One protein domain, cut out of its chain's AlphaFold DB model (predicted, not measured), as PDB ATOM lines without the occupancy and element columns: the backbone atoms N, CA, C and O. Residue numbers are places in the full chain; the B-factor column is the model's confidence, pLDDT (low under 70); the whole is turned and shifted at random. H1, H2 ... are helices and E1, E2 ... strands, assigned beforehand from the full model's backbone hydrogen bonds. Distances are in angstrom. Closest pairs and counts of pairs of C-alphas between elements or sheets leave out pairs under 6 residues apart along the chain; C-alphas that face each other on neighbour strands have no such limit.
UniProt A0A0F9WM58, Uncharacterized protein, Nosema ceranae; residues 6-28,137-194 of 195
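Overview. This is residues 6 to 28 and 137 to 194 of the 195 residues of an uncharacterized protein of Nosema ceranae (UniProt A0A0F9WM58). A strongly twisted sheet of four strands curls round the helix H3 on one face, while H1 and H2 pack on the other face and make a corner with each other. H1 lies at one end of the long axis, and the turn of the hairpin E3 and E4 makes the other end. The printed part has 81 residues, with three named helices and four named strands in the order H1 E1 E2 H2 E3 E4 H3; the sheet runs E2 E1 E3 E4, antiparallel throughout. The class is mixed, helices and strands. The whole is compact by its radius of gyration of the C-alphas, 12.2 A, yet elongated in outline, spanning 40 by 24 by 21 A.

Arrangement. H1, residues 6 to 16, touches H2, residues 153 to 158, about perpendicular at 88 degrees; their closest C-alphas, those of Leu 8 and Ser 158, are 4.8 A apart. E1, residues 137 to 143, and E2, residues 146 to 149, form a hairpin, with N 143 and O 146 2.8 A apart, within hydrogen-bond range. E1 is also the antiparallel neighbour of E3, residues 161 to 167, with N 140 and O 163 at 2.8 A. E3 and E4, residues 172 to 179, form the second hairpin, with N 164 and O 176 at 2.9 A. H1 is on the sheet at a height of 10.6 A and runs across the strands, at 86 degrees to E1 on the local plane. H2, on the same face, has a height over the sheet of 8.6 A and runs along the strands, at 22 degrees to E1 on the local plane. E2, H2 and E3 form a split strand-helix-strand unit, two strands running the same way with E1 between them; its crossover is right-handed. H3, residues 185 to 192, is on the opposite face, giving three layers, helices on both faces of a sheet. The closest C-alphas of E2 and H3, those of Asn 146 and Val 187, are 6.8 A apart. H3 is apart from H1 and H2. In H1, H2 and H3 every O i to N i+4 pair is within hydrogen-bond range.

Along the chain. H1 begins at C-alpha 6, (-40.398, 2.718, 13.096), and is 15.3 A long. E1 begins at C-alpha 137, (-11.924, -3.019, 24.735), and is 19.9 A long; E2 is 10.6 A and H2 8.6 A. E3 is 19.3 A and E4 19.9 A long. H3, 10.8 A, ends at C-alpha 192, (-15.236, 7.170, 30.438).

Size, cuts and confidence. The two C-alphas farthest apart, those of Lys 6 and Lys 170, are 41.6 A apart. Residues 29 to 136 are not printed, and C-alphas 28 and 137 are 14.6 A apart across the cut. Residues 17 to 28 hold no named element. The links that are printed whole are tight. The mean pLDDT of the printed part is 93.3, and no printed residue is under 70.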
ATOM      1  N   LYS A   6     -39.531   2.623  11.911       96.69
ATOM      2  CA  LYS A   6     -40.398   2.718  13.096       96.69
ATOM      3  C   LYS A   6     -39.877   1.883  14.262       96.69
ATOM      4  O   LYS A   6     -39.940   2.331  15.398       96.69
ATOM      5  N   GLU A   7     -39.373   0.690  13.974       96.38
ATOM      6  CA  GLU A   7     -38.789  -0.206  14.971       96.38
ATOM      7  C   GLU A   7     -37.502   0.383  15.553       96.38
ATOM      8  O   GLU A   7     -37.364   0.450  16.770       96.38
ATOM      9  N   LEU A   8     -36.610   0.910  14.707       96.44
ATOM     10  CA  LEU A   8     -35.382   1.565  15.163       96.44
ATOM     11  C   LEU A   8     -35.671   2.816  16.005       96.44
ATOM     12  O   LEU A   8     -35.035   3.019  17.037       96.44
ATOM     13  N   SER A   9     -36.650   3.633  15.601       95.88
ATOM     14  CA  SER A   9     -37.102   4.789  16.385       95.88
ATOM     15  C   SER A   9     -37.670   4.379  17.742       95.88
ATOM     16  O   SER A   9     -37.299   4.974  18.748       95.88
ATOM     17  N   PHE A  10     -38.505   3.339  17.782       97.12
ATOM     18  CA  PHE A  10     -39.078   2.826  19.026       97.12
ATOM     19  C   PHE A  10     -37.999   2.310  19.985       97.12
ATOM     20  O   PHE A  10     -38.004   2.651  21.162       97.12
ATOM     21  N   VAL A  11     -37.025   1.549  19.481       96.88
ATOM     22  CA  VAL A  11     -35.904   1.057  20.299       96.88
ATOM     23  C   VAL A  11     -35.097   2.218  20.864       96.88
ATOM     24  O   VAL A  11     -34.792   2.227  22.055       96.88
ATOM     25  N   LYS A  12     -34.786   3.221  20.036       96.00
ATOM     26  CA  LYS A  12     -34.076   4.419  20.487       96.00
ATOM     27  C   LYS A  12     -34.831   5.141  21.610       96.00
ATOM     28  O   LYS A  12     -34.198   5.559  22.580       96.00
ATOM     29  N   GLU A  13     -36.152   5.278  21.499       96.56
ATOM     30  CA  GLU A  13     -36.995   5.858  22.554       96.56
ATOM     31  C   GLU A  13     -36.912   5.032  23.846       96.56
ATOM     32  O   GLU A  13     -36.551   5.579  24.886       96.56
ATOM     33  N   CYS A  14     -37.117   3.712  23.776       96.50
ATOM     34  CA  CYS A  14     -37.040   2.830  24.946       96.50
ATOM     35  C   CYS A  14     -35.675   2.879  25.646       96.50
ATOM     36  O   CYS A  14     -35.612   3.026  26.867       96.50
ATOM     37  N   VAL A  15     -34.573   2.807  24.892       96.38
ATOM     38  CA  VAL A  15     -33.223   2.851  25.475       96.38
ATOM     39  C   VAL A  15     -32.940   4.224  26.089       96.38
ATOM     40  O   VAL A  15     -32.307   4.309  27.143       96.38
ATOM     41  N   THR A  16     -33.463   5.303  25.497       94.50
ATOM     42  CA  THR A  16     -33.383   6.649  26.090       94.50
ATOM     43  C   THR A  16     -34.133   6.722  27.426       94.50
ATOM     44  O   THR A  16     -33.701   7.435  28.325       94.50
ATOM     45  N   GLU A  17     -35.205   5.950  27.601       94.81
ATOM     46  CA  GLU A  17     -35.929   5.810  28.873       94.81
ATOM     47  C   GLU A  17     -35.274   4.808  29.849       94.81
ATOM     48  O   GLU A  17     -35.761   4.618  30.963       94.81
ATOM     49  N   GLY A  18     -34.149   4.192  29.466       94.31
ATOM     50  CA  GLY A  18     -33.414   3.222  30.282       94.31
ATOM     51  C   GLY A  18     -33.934   1.788  30.180       94.31
ATOM     52  O   GLY A  18     -33.633   0.969  31.046       94.31
ATOM     53  N   ILE A  19     -34.714   1.474  29.143       96.50
ATOM     54  CA  ILE A  19     -35.275   0.142  28.900       96.50
ATOM     55  C   ILE A  19     -34.601  -0.462  27.669       96.50
ATOM     56  O   ILE A  19     -34.849  -0.049  26.535       96.50
ATOM     57  N   ARG A  20     -33.761  -1.476  27.889       97.50
ATOM     58  CA  ARG A  20     -33.121  -2.231  26.805       97.50
ATOM     59  C   ARG A  20     -34.069  -3.289  26.231       97.50
ATOM     60  O   ARG A  20     -34.854  -3.858  26.994       97.50
ATOM     61  N   PRO A  21     -33.987  -3.619  24.926       95.94
ATOM     62  CA  PRO A  21     -34.834  -4.652  24.319       95.94
ATOM     63  C   PRO A  21     -34.698  -6.035  24.971       95.94
ATOM     64  O   PRO A  21     -35.655  -6.803  24.993       95.94
ATOM     65  N   ASP A  22     -33.518  -6.344  25.509       95.81
ATOM     66  CA  ASP A  22     -33.207  -7.594  26.208       95.81
ATOM     67  C   ASP A  22     -33.303  -7.478  27.742       95.81
ATOM     68  O   ASP A  22     -32.941  -8.411  28.458       95.81
ATOM     69  N   LEU A  23     -33.821  -6.349  28.244       96.69
ATOM     70  CA  LEU A  23     -34.066  -6.048  29.660       96.69
ATOM     71  C   LEU A  23     -32.818  -5.973  30.554       96.69
ATOM     72  O   LEU A  23     -32.953  -5.894  31.777       96.69
ATOM     73  N   ARG A  24     -31.611  -5.961  29.978       97.00
ATOM     74  CA  ARG A  24     -30.381  -5.705  30.737       97.00
ATOM     75  C   ARG A  24     -30.332  -4.273  31.257       97.00
ATOM     76  O   ARG A  24     -30.952  -3.361  30.711       97.00
ATOM     77  N   ASN A  25     -29.503  -4.049  32.272       96.25
ATOM     78  CA  ASN A  25     -29.141  -2.688  32.657       96.25
ATOM     79  C   ASN A  25     -28.211  -2.043  31.613       96.25
ATOM     80  O   ASN A  25     -27.516  -2.724  30.853       96.25
ATOM     81  N   ASN A  26     -28.122  -0.711  31.626       95.44
ATOM     82  CA  ASN A  26     -27.294   0.044  30.676       95.44
ATOM     83  C   ASN A  26     -25.803  -0.320  30.727       95.44
ATOM     84  O   ASN A  26     -25.123  -0.216  29.717       95.44
ATOM     85  N   LEU A  27     -25.273  -0.750  31.874       96.56
ATOM     86  CA  LEU A  27     -23.847  -1.085  32.028       96.56
ATOM     87  C   LEU A  27     -23.561  -2.593  32.007       96.56
ATOM     88  O   LEU A  27     -22.408  -3.007  32.122       96.56
ATOM     89  N   GLU A  28     -24.600  -3.412  31.883       96.56
ATOM     90  CA  GLU A  28     -24.503  -4.864  31.975       96.56
ATOM     91  C   GLU A  28     -24.020  -5.481  30.657       96.56
ATOM     92  O   GLU A  28     -24.579  -5.226  29.586       96.56
ATOM     93  N   SER A 137     -10.971  -3.834  25.487       95.25
ATOM     94  CA  SER A 137     -11.924  -3.019  24.735       95.25
ATOM     95  C   SER A 137     -13.288  -3.014  25.412       95.25
ATOM     96  O   SER A 137     -13.678  -3.932  26.142       95.25
ATOM     97  N   THR A 138     -14.036  -1.940  25.210       96.19
ATOM     98  CA  THR A 138     -15.459  -1.899  25.525       96.19
ATOM     99  C   THR A 138     -16.163  -0.994  24.536       96.19
ATOM    100  O   THR A 138     -15.779   0.164  24.362       96.19
ATOM    101  N   THR A 139     -17.221  -1.521  23.939       97.06
ATOM    102  CA  THR A 139     -18.060  -0.818  22.981       97.06
ATOM    103  C   THR A 139     -19.349  -0.338  23.634       97.06
ATOM    104  O   THR A 139     -19.997  -1.046  24.413       97.06
ATOM    105  N   PHE A 140     -19.710   0.894  23.293       97.12
ATOM    106  CA  PHE A 140     -20.888   1.593  23.763       97.12
ATOM    107  C   PHE A 140     -21.737   2.054  22.584       97.12
ATOM    108  O   PHE A 140     -21.210   2.612  21.619       97.12
ATOM    109  N   ALA A 141     -23.050   1.876  22.700       97.19
ATOM    110  CA  ALA A 141     -24.031   2.513  21.832       97.19
ATOM    111  C   ALA A 141     -24.611   3.740  22.534       97.19
ATOM    112  O   ALA A 141     -25.013   3.665  23.695       97.19
ATOM    113  N   ILE A 142     -24.630   4.871  21.833       95.88
ATOM    114  CA  ILE A 142     -25.041   6.168  22.373       95.88
ATOM    115  C   ILE A 142     -26.417   6.545  21.827       95.88
ATOM    116  O   ILE A 142     -26.668   6.418  20.631       95.88
ATOM    117  N   PHE A 143     -27.290   7.028  22.708       94.69
ATOM    118  CA  PHE A 143     -28.673   7.409  22.440       94.69
ATOM    119  C   PHE A 143     -28.952   8.765  23.094       94.69
ATOM    120  O   PHE A 143     -29.235   8.839  24.291       94.69
ATOM    121  N   ASN A 144     -28.875   9.847  22.319       89.50
ATOM    122  CA  ASN A 144     -28.930  11.220  22.827       89.50
ATOM    123  C   ASN A 144     -27.912  11.445  23.972       89.50
ATOM    124  O   ASN A 144     -26.706  11.394  23.738       89.50
ATOM    125  N   ASP A 145     -28.394  11.670  25.202       89.81
ATOM    126  CA  ASP A 145     -27.571  11.870  26.402       89.81
ATOM    127  C   ASP A 145     -27.327  10.579  27.218       89.81
ATOM    128  O   ASP A 145     -26.698  10.616  28.276       89.81
ATOM    129  N   ASN A 146     -27.806   9.431  26.729       92.50
ATOM    130  CA  ASN A 146     -27.665   8.119  27.359       92.50
ATOM    131  C   ASN A 146     -26.746   7.196  26.554       92.50
ATOM    132  O   ASN A 146     -26.481   7.414  25.371       92.50
ATOM    133  N   PHE A 147     -26.262   6.134  27.194       95.88
ATOM    134  CA  PHE A 147     -25.471   5.102  26.537       95.88
ATOM    135  C   PHE A 147     -25.700   3.733  27.172       95.88
ATOM    136  O   PHE A 147     -26.077   3.631  28.342       95.88
ATOM    137  N   VAL A 148     -25.426   2.684  26.399       97.56
ATOM    138  CA  VAL A 148     -25.411   1.295  26.870       97.56
ATOM    139  C   VAL A 148     -24.086   0.623  26.522       97.56
ATOM    140  O   VAL A 148     -23.500   0.896  25.475       97.56
ATOM    141  N   LYS A 149     -23.614  -0.248  27.414       97.19
ATOM    142  CA  LYS A 149     -22.423  -1.094  27.283       97.19
ATOM    143  C   LYS A 149     -22.828  -2.415  26.632       97.19
ATOM    144  O   LYS A 149     -23.882  -2.961  26.960       97.19
ATOM    145  N   ASP A 150     -21.972  -2.937  25.754       97.50
ATOM    146  CA  ASP A 150     -22.218  -4.193  25.033       97.50
ATOM    147  C   ASP A 150     -23.585  -4.214  24.306       97.50
ATOM    148  O   ASP A 150     -24.522  -4.911  24.730       97.50
ATOM    149  N   PRO A 151     -23.735  -3.397  23.246       97.94
ATOM    150  CA  PRO A 151     -24.998  -3.279  22.536       97.94
ATOM    151  C   PRO A 151     -25.353  -4.547  21.750       97.94
ATOM    152  O   PRO A 151     -24.490  -5.186  21.143       97.94
ATOM    153  N   ILE A 152     -26.639  -4.898  21.724       97.69
ATOM    154  CA  ILE A 152     -27.163  -5.875  20.757       97.69
ATOM    155  C   ILE A 152     -27.288  -5.234  19.371       97.69
ATOM    156  O   ILE A 152     -27.303  -4.008  19.248       97.69
ATOM    157  N   LYS A 153     -27.466  -6.038  18.317       96.81
ATOM    158  CA  LYS A 153     -27.519  -5.517  16.941       96.81
ATOM    159  C   LYS A 153     -28.572  -4.429  16.761       96.81
ATOM    160  O   LYS A 153     -28.323  -3.398  16.148       96.81
ATOM    161  N   LEU A 154     -29.749  -4.639  17.341       96.75
ATOM    162  CA  LEU A 154     -30.849  -3.684  17.271       96.75
ATOM    163  C   LEU A 154     -30.503  -2.334  17.931       96.75
ATOM    164  O   LEU A 154     -30.905  -1.282  17.436       96.75
ATOM    165  N   GLU A 155     -29.721  -2.346  19.013       97.44
ATOM    166  CA  GLU A 155     -29.211  -1.137  19.673       97.44
ATOM    167  C   GLU A 155     -28.135  -0.454  18.812       97.44
ATOM    168  O   GLU A 155     -28.171   0.760  18.626       97.44
ATOM    169  N   GLU A 156     -27.222  -1.213  18.202       96.94
ATOM    170  CA  GLU A 156     -26.223  -0.668  17.268       96.94
ATOM    171  C   GLU A 156     -26.872   0.081  16.095       96.94
ATOM    172  O   GLU A 156     -26.521   1.228  15.787       96.94
ATOM    173  N   GLU A 157     -27.870  -0.542  15.471       95.81
ATOM    174  CA  GLU A 157     -28.580   0.008  14.317       95.81
ATOM    175  C   GLU A 157     -29.422   1.244  14.682       95.81
ATOM    176  O   GLU A 157     -29.502   2.189  13.893       95.81
ATOM    177  N   SER A 158     -29.984   1.298  15.894       95.75
ATOM    178  CA  SER A 158     -30.821   2.417  16.369       95.75
ATOM    179  C   SER A 158     -30.042   3.564  17.030       95.75
ATOM    180  O   SER A 158     -30.568   4.673  17.131       95.75
ATOM    181  N   SER A 159     -28.795   3.329  17.446       95.94
ATOM    182  CA  SER A 159     -27.958   4.320  18.137       95.94
ATOM    183  C   SER A 159     -27.568   5.529  17.279       95.94
ATOM    184  O   SER A 159     -27.516   5.455  16.051       95.94
ATOM    185  N   ASP A 160     -27.230   6.641  17.924       94.56
ATOM    186  CA  ASP A 160     -26.658   7.827  17.278       94.56
ATOM    187  C   ASP A 160     -25.178   7.642  16.947       94.56
ATOM    188  O   ASP A 160     -24.688   8.140  15.932       94.56
ATOM    189  N   ALA A 161     -24.464   6.918  17.805       95.19
ATOM    190  CA  ALA A 161     -23.055   6.630  17.627       95.19
ATOM    191  C   ALA A 161     -22.650   5.327  18.313       95.19
ATOM    192  O   ALA A 161     -23.247   4.913  19.307       95.19
ATOM    193  N   LEU A 162     -21.568   4.741  17.803       95.69
ATOM    194  CA  LEU A 162     -20.897   3.588  18.391       95.69
ATOM    195  C   LEU A 162     -19.459   3.961  18.709       95.69
ATOM    196  O   LEU A 162     -18.712   4.359  17.810       95.69
ATOM    197  N   VAL A 163     -19.089   3.826  19.979       95.06
ATOM    198  CA  VAL A 163     -17.768   4.183  20.498       95.06
ATOM    199  C   VAL A 163     -17.145   2.960  21.144       95.06
ATOM    200  O   VAL A 163     -17.702   2.414  22.090       95.06
ATOM    201  N   THR A 164     -15.968   2.564  20.675       95.31
ATOM    202  CA  THR A 164     -15.136   1.560  21.344       95.31
ATOM    203  C   THR A 164     -13.984   2.268  22.032       95.31
ATOM    204  O   THR A 164     -13.229   3.002  21.389       95.31
ATOM    205  N   VAL A 165     -13.849   2.046  23.336       95.25
ATOM    206  CA  VAL A 165     -12.725   2.547  24.126       95.25
ATOM    207  C   VAL A 165     -11.767   1.404  24.405       95.25
ATOM    208  O   VAL A 165     -12.190   0.326  24.822       95.25
ATOM    209  N   PHE A 166     -10.483   1.664  24.186       94.94
ATOM    210  CA  PHE A 166      -9.390   0.754  24.487       94.94
ATOM    211  C   PHE A 166      -8.623   1.273  25.696       94.94
ATOM    212  O   PHE A 166      -8.199   2.431  25.705       94.94
ATOM    213  N   TYR A 167      -8.443   0.433  26.708       94.12
ATOM    214  CA  TYR A 167      -7.859   0.837  27.984       94.12
ATOM    215  C   TYR A 167      -7.036  -0.281  28.620       94.12
ATOM    216  O   TYR A 167      -7.242  -1.467  28.360       94.12
ATOM    217  N   ASP A 168      -6.078   0.116  29.446       90.25
ATOM    218  CA  ASP A 168      -5.410  -0.750  30.413       90.25
ATOM    219  C   ASP A 168      -5.908  -0.423  31.834       90.25
ATOM    220  O   ASP A 168      -6.810   0.398  32.006       90.25
ATOM    221  N   ASP A 169      -5.328  -1.047  32.861       84.50
ATOM    222  CA  ASP A 169      -5.746  -0.868  34.261       84.50
ATOM    223  C   ASP A 169      -5.717   0.594  34.755       84.50
ATOM    224  O   ASP A 169      -6.278   0.902  35.808       84.50
ATOM    225  N   LYS A 170      -5.004   1.496  34.067       83.44
ATOM    226  CA  LYS A 170      -4.757   2.872  34.529       83.44
ATOM    227  C   LYS A 170      -5.052   3.943  33.487       83.44
ATOM    228  O   LYS A 170      -5.202   5.103  33.868       83.44
ATOM    229  N   ASN A 171      -5.096   3.597  32.205       91.25
ATOM    230  CA  ASN A 171      -5.097   4.563  31.117       91.25
ATOM    231  C   ASN A 171      -6.072   4.174  30.010       91.25
ATOM    232  O   ASN A 171      -6.173   3.016  29.611       91.25
ATOM    233  N   ILE A 172      -6.695   5.193  29.423       92.62
ATOM    234  CA  ILE A 172      -7.290   5.078  28.094       92.62
ATOM    235  C   ILE A 172      -6.161   5.192  27.078       92.62
ATOM    236  O   ILE A 172      -5.392   6.152  27.080       92.62
ATOM    237  N   VAL A 173      -6.078   4.200  26.208       91.62
ATOM    238  CA  VAL A 173      -4.987   4.036  25.254       91.62
ATOM    239  C   VAL A 173      -5.406   4.486  23.858       91.62
ATOM    240  O   VAL A 173      -4.622   5.074  23.115       91.62
ATOM    241  N   SER A 174      -6.659   4.222  23.493       90.38
ATOM    242  CA  SER A 174      -7.228   4.642  22.218       90.38
ATOM    243  C   SER A 174      -8.752   4.695  22.298       90.38
ATOM    244  O   SER A 174      -9.371   4.093  23.175       90.38
ATOM    245  N   PHE A 175      -9.365   5.398  21.355       89.50
ATOM    246  CA  PHE A 175     -10.805   5.398  21.147       89.50
ATOM    247  C   PHE A 175     -11.084   5.347  19.645       89.50
ATOM    248  O   PHE A 175     -10.379   5.972  18.852       89.50
ATOM    249  N   THR A 176     -12.121   4.615  19.247       89.31
ATOM    250  CA  THR A 176     -12.578   4.572  17.854       89.31
ATOM    251  C   THR A 176     -14.082   4.756  17.787       89.31
ATOM    252  O   THR A 176     -14.811   4.169  18.585       89.31
ATOM    253  N   MET A 177     -14.547   5.535  16.810       90.06
ATOM    254  CA  MET A 177     -15.967   5.679  16.500       90.06
ATOM    255  C   MET A 177     -16.280   4.945  15.201       90.06
ATOM    256  O   MET A 177     -15.646   5.220  14.185       90.06
ATOM    257  N   TYR A 178     -17.251   4.032  15.229       81.69
ATOM    258  CA  TYR A 178     -17.619   3.225  14.056       81.69
ATOM    259  C   TYR A 178     -18.908   3.706  13.378       81.69
ATOM    260  O   TYR A 178     -19.079   3.591  12.168       81.69
ATOM    261  N   LYS A 179     -19.797   4.320  14.161       85.50
ATOM    262  CA  LYS A 179     -20.964   5.062  13.683       85.50
ATOM    263  C   LYS A 179     -20.822   6.487  14.191       85.50
ATOM    264  O   LYS A 179     -20.734   6.696  15.402       85.50
ATOM    265  N   SER A 180     -20.699   7.441  13.274       77.31
ATOM    266  CA  SER A 180     -20.420   8.837  13.602       77.31
ATOM    267  C   SER A 180     -21.708   9.654  13.705       77.31
ATOM    268  O   SER A 180     -22.380   9.928  12.714       77.31
ATOM    269  N   GLY A 181     -22.015  10.067  14.932       80.25
ATOM    270  CA  GLY A 181     -23.004  11.089  15.261       80.25
ATOM    271  C   GLY A 181     -22.353  12.256  16.007       80.25
ATOM    272  O   GLY A 181     -21.159  12.226  16.316       80.25
ATOM    273  N   ILE A 182     -23.131  13.295  16.311       81.00
ATOM    274  CA  ILE A 182     -22.678  14.377  17.194       81.00
ATOM    275  C   ILE A 182     -22.785  13.880  18.633       81.00
ATOM    276  O   ILE A 182     -23.865  13.497  19.075       81.00
ATOM    277  N   LEU A 183     -21.669  13.911  19.360       83.12
ATOM    278  CA  LEU A 183     -21.618  13.507  20.759       83.12
ATOM    279  C   LEU A 183     -21.592  14.713  21.682       83.12
ATOM    280  O   LEU A 183     -20.762  15.613  21.539       83.12
ATOM    281  N   ASN A 184     -22.478  14.695  22.671       87.06
ATOM    282  CA  ASN A 184     -22.404  15.609  23.795       87.06
ATOM    283  C   ASN A 184     -21.180  15.249  24.655       87.06
ATOM    284  O   ASN A 184     -20.984  14.095  25.035       87.06
ATOM    285  N   ILE A 185     -20.356  16.245  24.981       88.94
ATOM    286  CA  ILE A 185     -19.128  16.051  25.763       88.94
ATOM    287  C   ILE A 185     -19.397  15.448  27.147       88.94
ATOM    288  O   ILE A 185     -18.585  14.672  27.647       88.94
ATOM    289  N   ASN A 186     -20.560  15.737  27.738       91.44
ATOM    290  CA  ASN A 186     -20.949  15.183  29.033       91.44
ATOM    291  C   ASN A 186     -21.220  13.675  28.946       91.44
ATOM    292  O   ASN A 186     -20.924  12.942  29.885       91.44
ATOM    293  N   VAL A 187     -21.749  13.202  27.813       90.50
ATOM    294  CA  VAL A 187     -21.971  11.768  27.567       90.50
ATOM    295  C   VAL A 187     -20.640  11.049  27.477       90.50
ATOM    296  O   VAL A 187     -20.475   9.996  28.084       90.50
ATOM    297  N   LEU A 188     -19.677  11.646  26.771       89.56
ATOM    298  CA  LEU A 188     -18.331  11.099  26.683       89.56
ATOM    299  C   LEU A 188     -17.674  11.024  28.070       89.56
ATOM    300  O   LEU A 188     -17.172   9.969  28.435       89.56
ATOM    301  N   ASP A 189     -17.730  12.089  28.872       91.94
ATOM    302  CA  ASP A 189     -17.182  12.092  30.239       91.94
ATOM    303  C   ASP A 189     -17.832  11.017  31.133       91.94
ATOM    304  O   ASP A 189     -17.143  10.269  31.830       91.94
ATOM    305  N   ASN A 190     -19.159  10.870  31.069       92.31
ATOM    306  CA  ASN A 190     -19.881   9.840  31.820       92.31
ATOM    307  C   ASN A 190     -19.528   8.418  31.365       92.31
ATOM    308  O   ASN A 190     -19.372   7.529  32.202       92.31
ATOM    309  N   LEU A 191     -19.372   8.206  30.058       92.50
ATOM    310  CA  LEU A 191     -18.953   6.927  29.491       92.50
ATOM    311  C   LEU A 191     -17.570   6.539  30.010       92.50
ATOM    312  O   LEU A 191     -17.399   5.421  30.494       92.50
ATOM    313  N   LEU A 192     -16.600   7.456  29.984       91.19
ATOM    314  CA  LEU A 192     -15.236   7.170  30.438       91.19
ATOM    315  C   LEU A 192     -15.170   6.875  31.945       91.19
ATOM    316  O   LEU A 192     -14.363   6.052  32.364       91.19
ATOM    317  N   LYS A 193     -16.054   7.470  32.756       91.56
ATOM    318  CA  LYS A 193     -16.199   7.140  34.189       91.56
ATOM    319  C   LYS A 193     -16.846   5.774  34.454       91.56
ATOM    320  O   LYS A 193     -16.833   5.327  35.597       91.56
ATOM    321  N   SER A 194     -17.447   5.146  33.441       90.00
ATOM    322  CA  SER A 194     -18.147   3.850  33.541       90.00
ATOM    323  C   SER A 194     -17.320   2.645  33.063       90.00
ATOM    324  O   SER A 194     -17.824   1.511  33.028       90.00
TER     325      SER A 194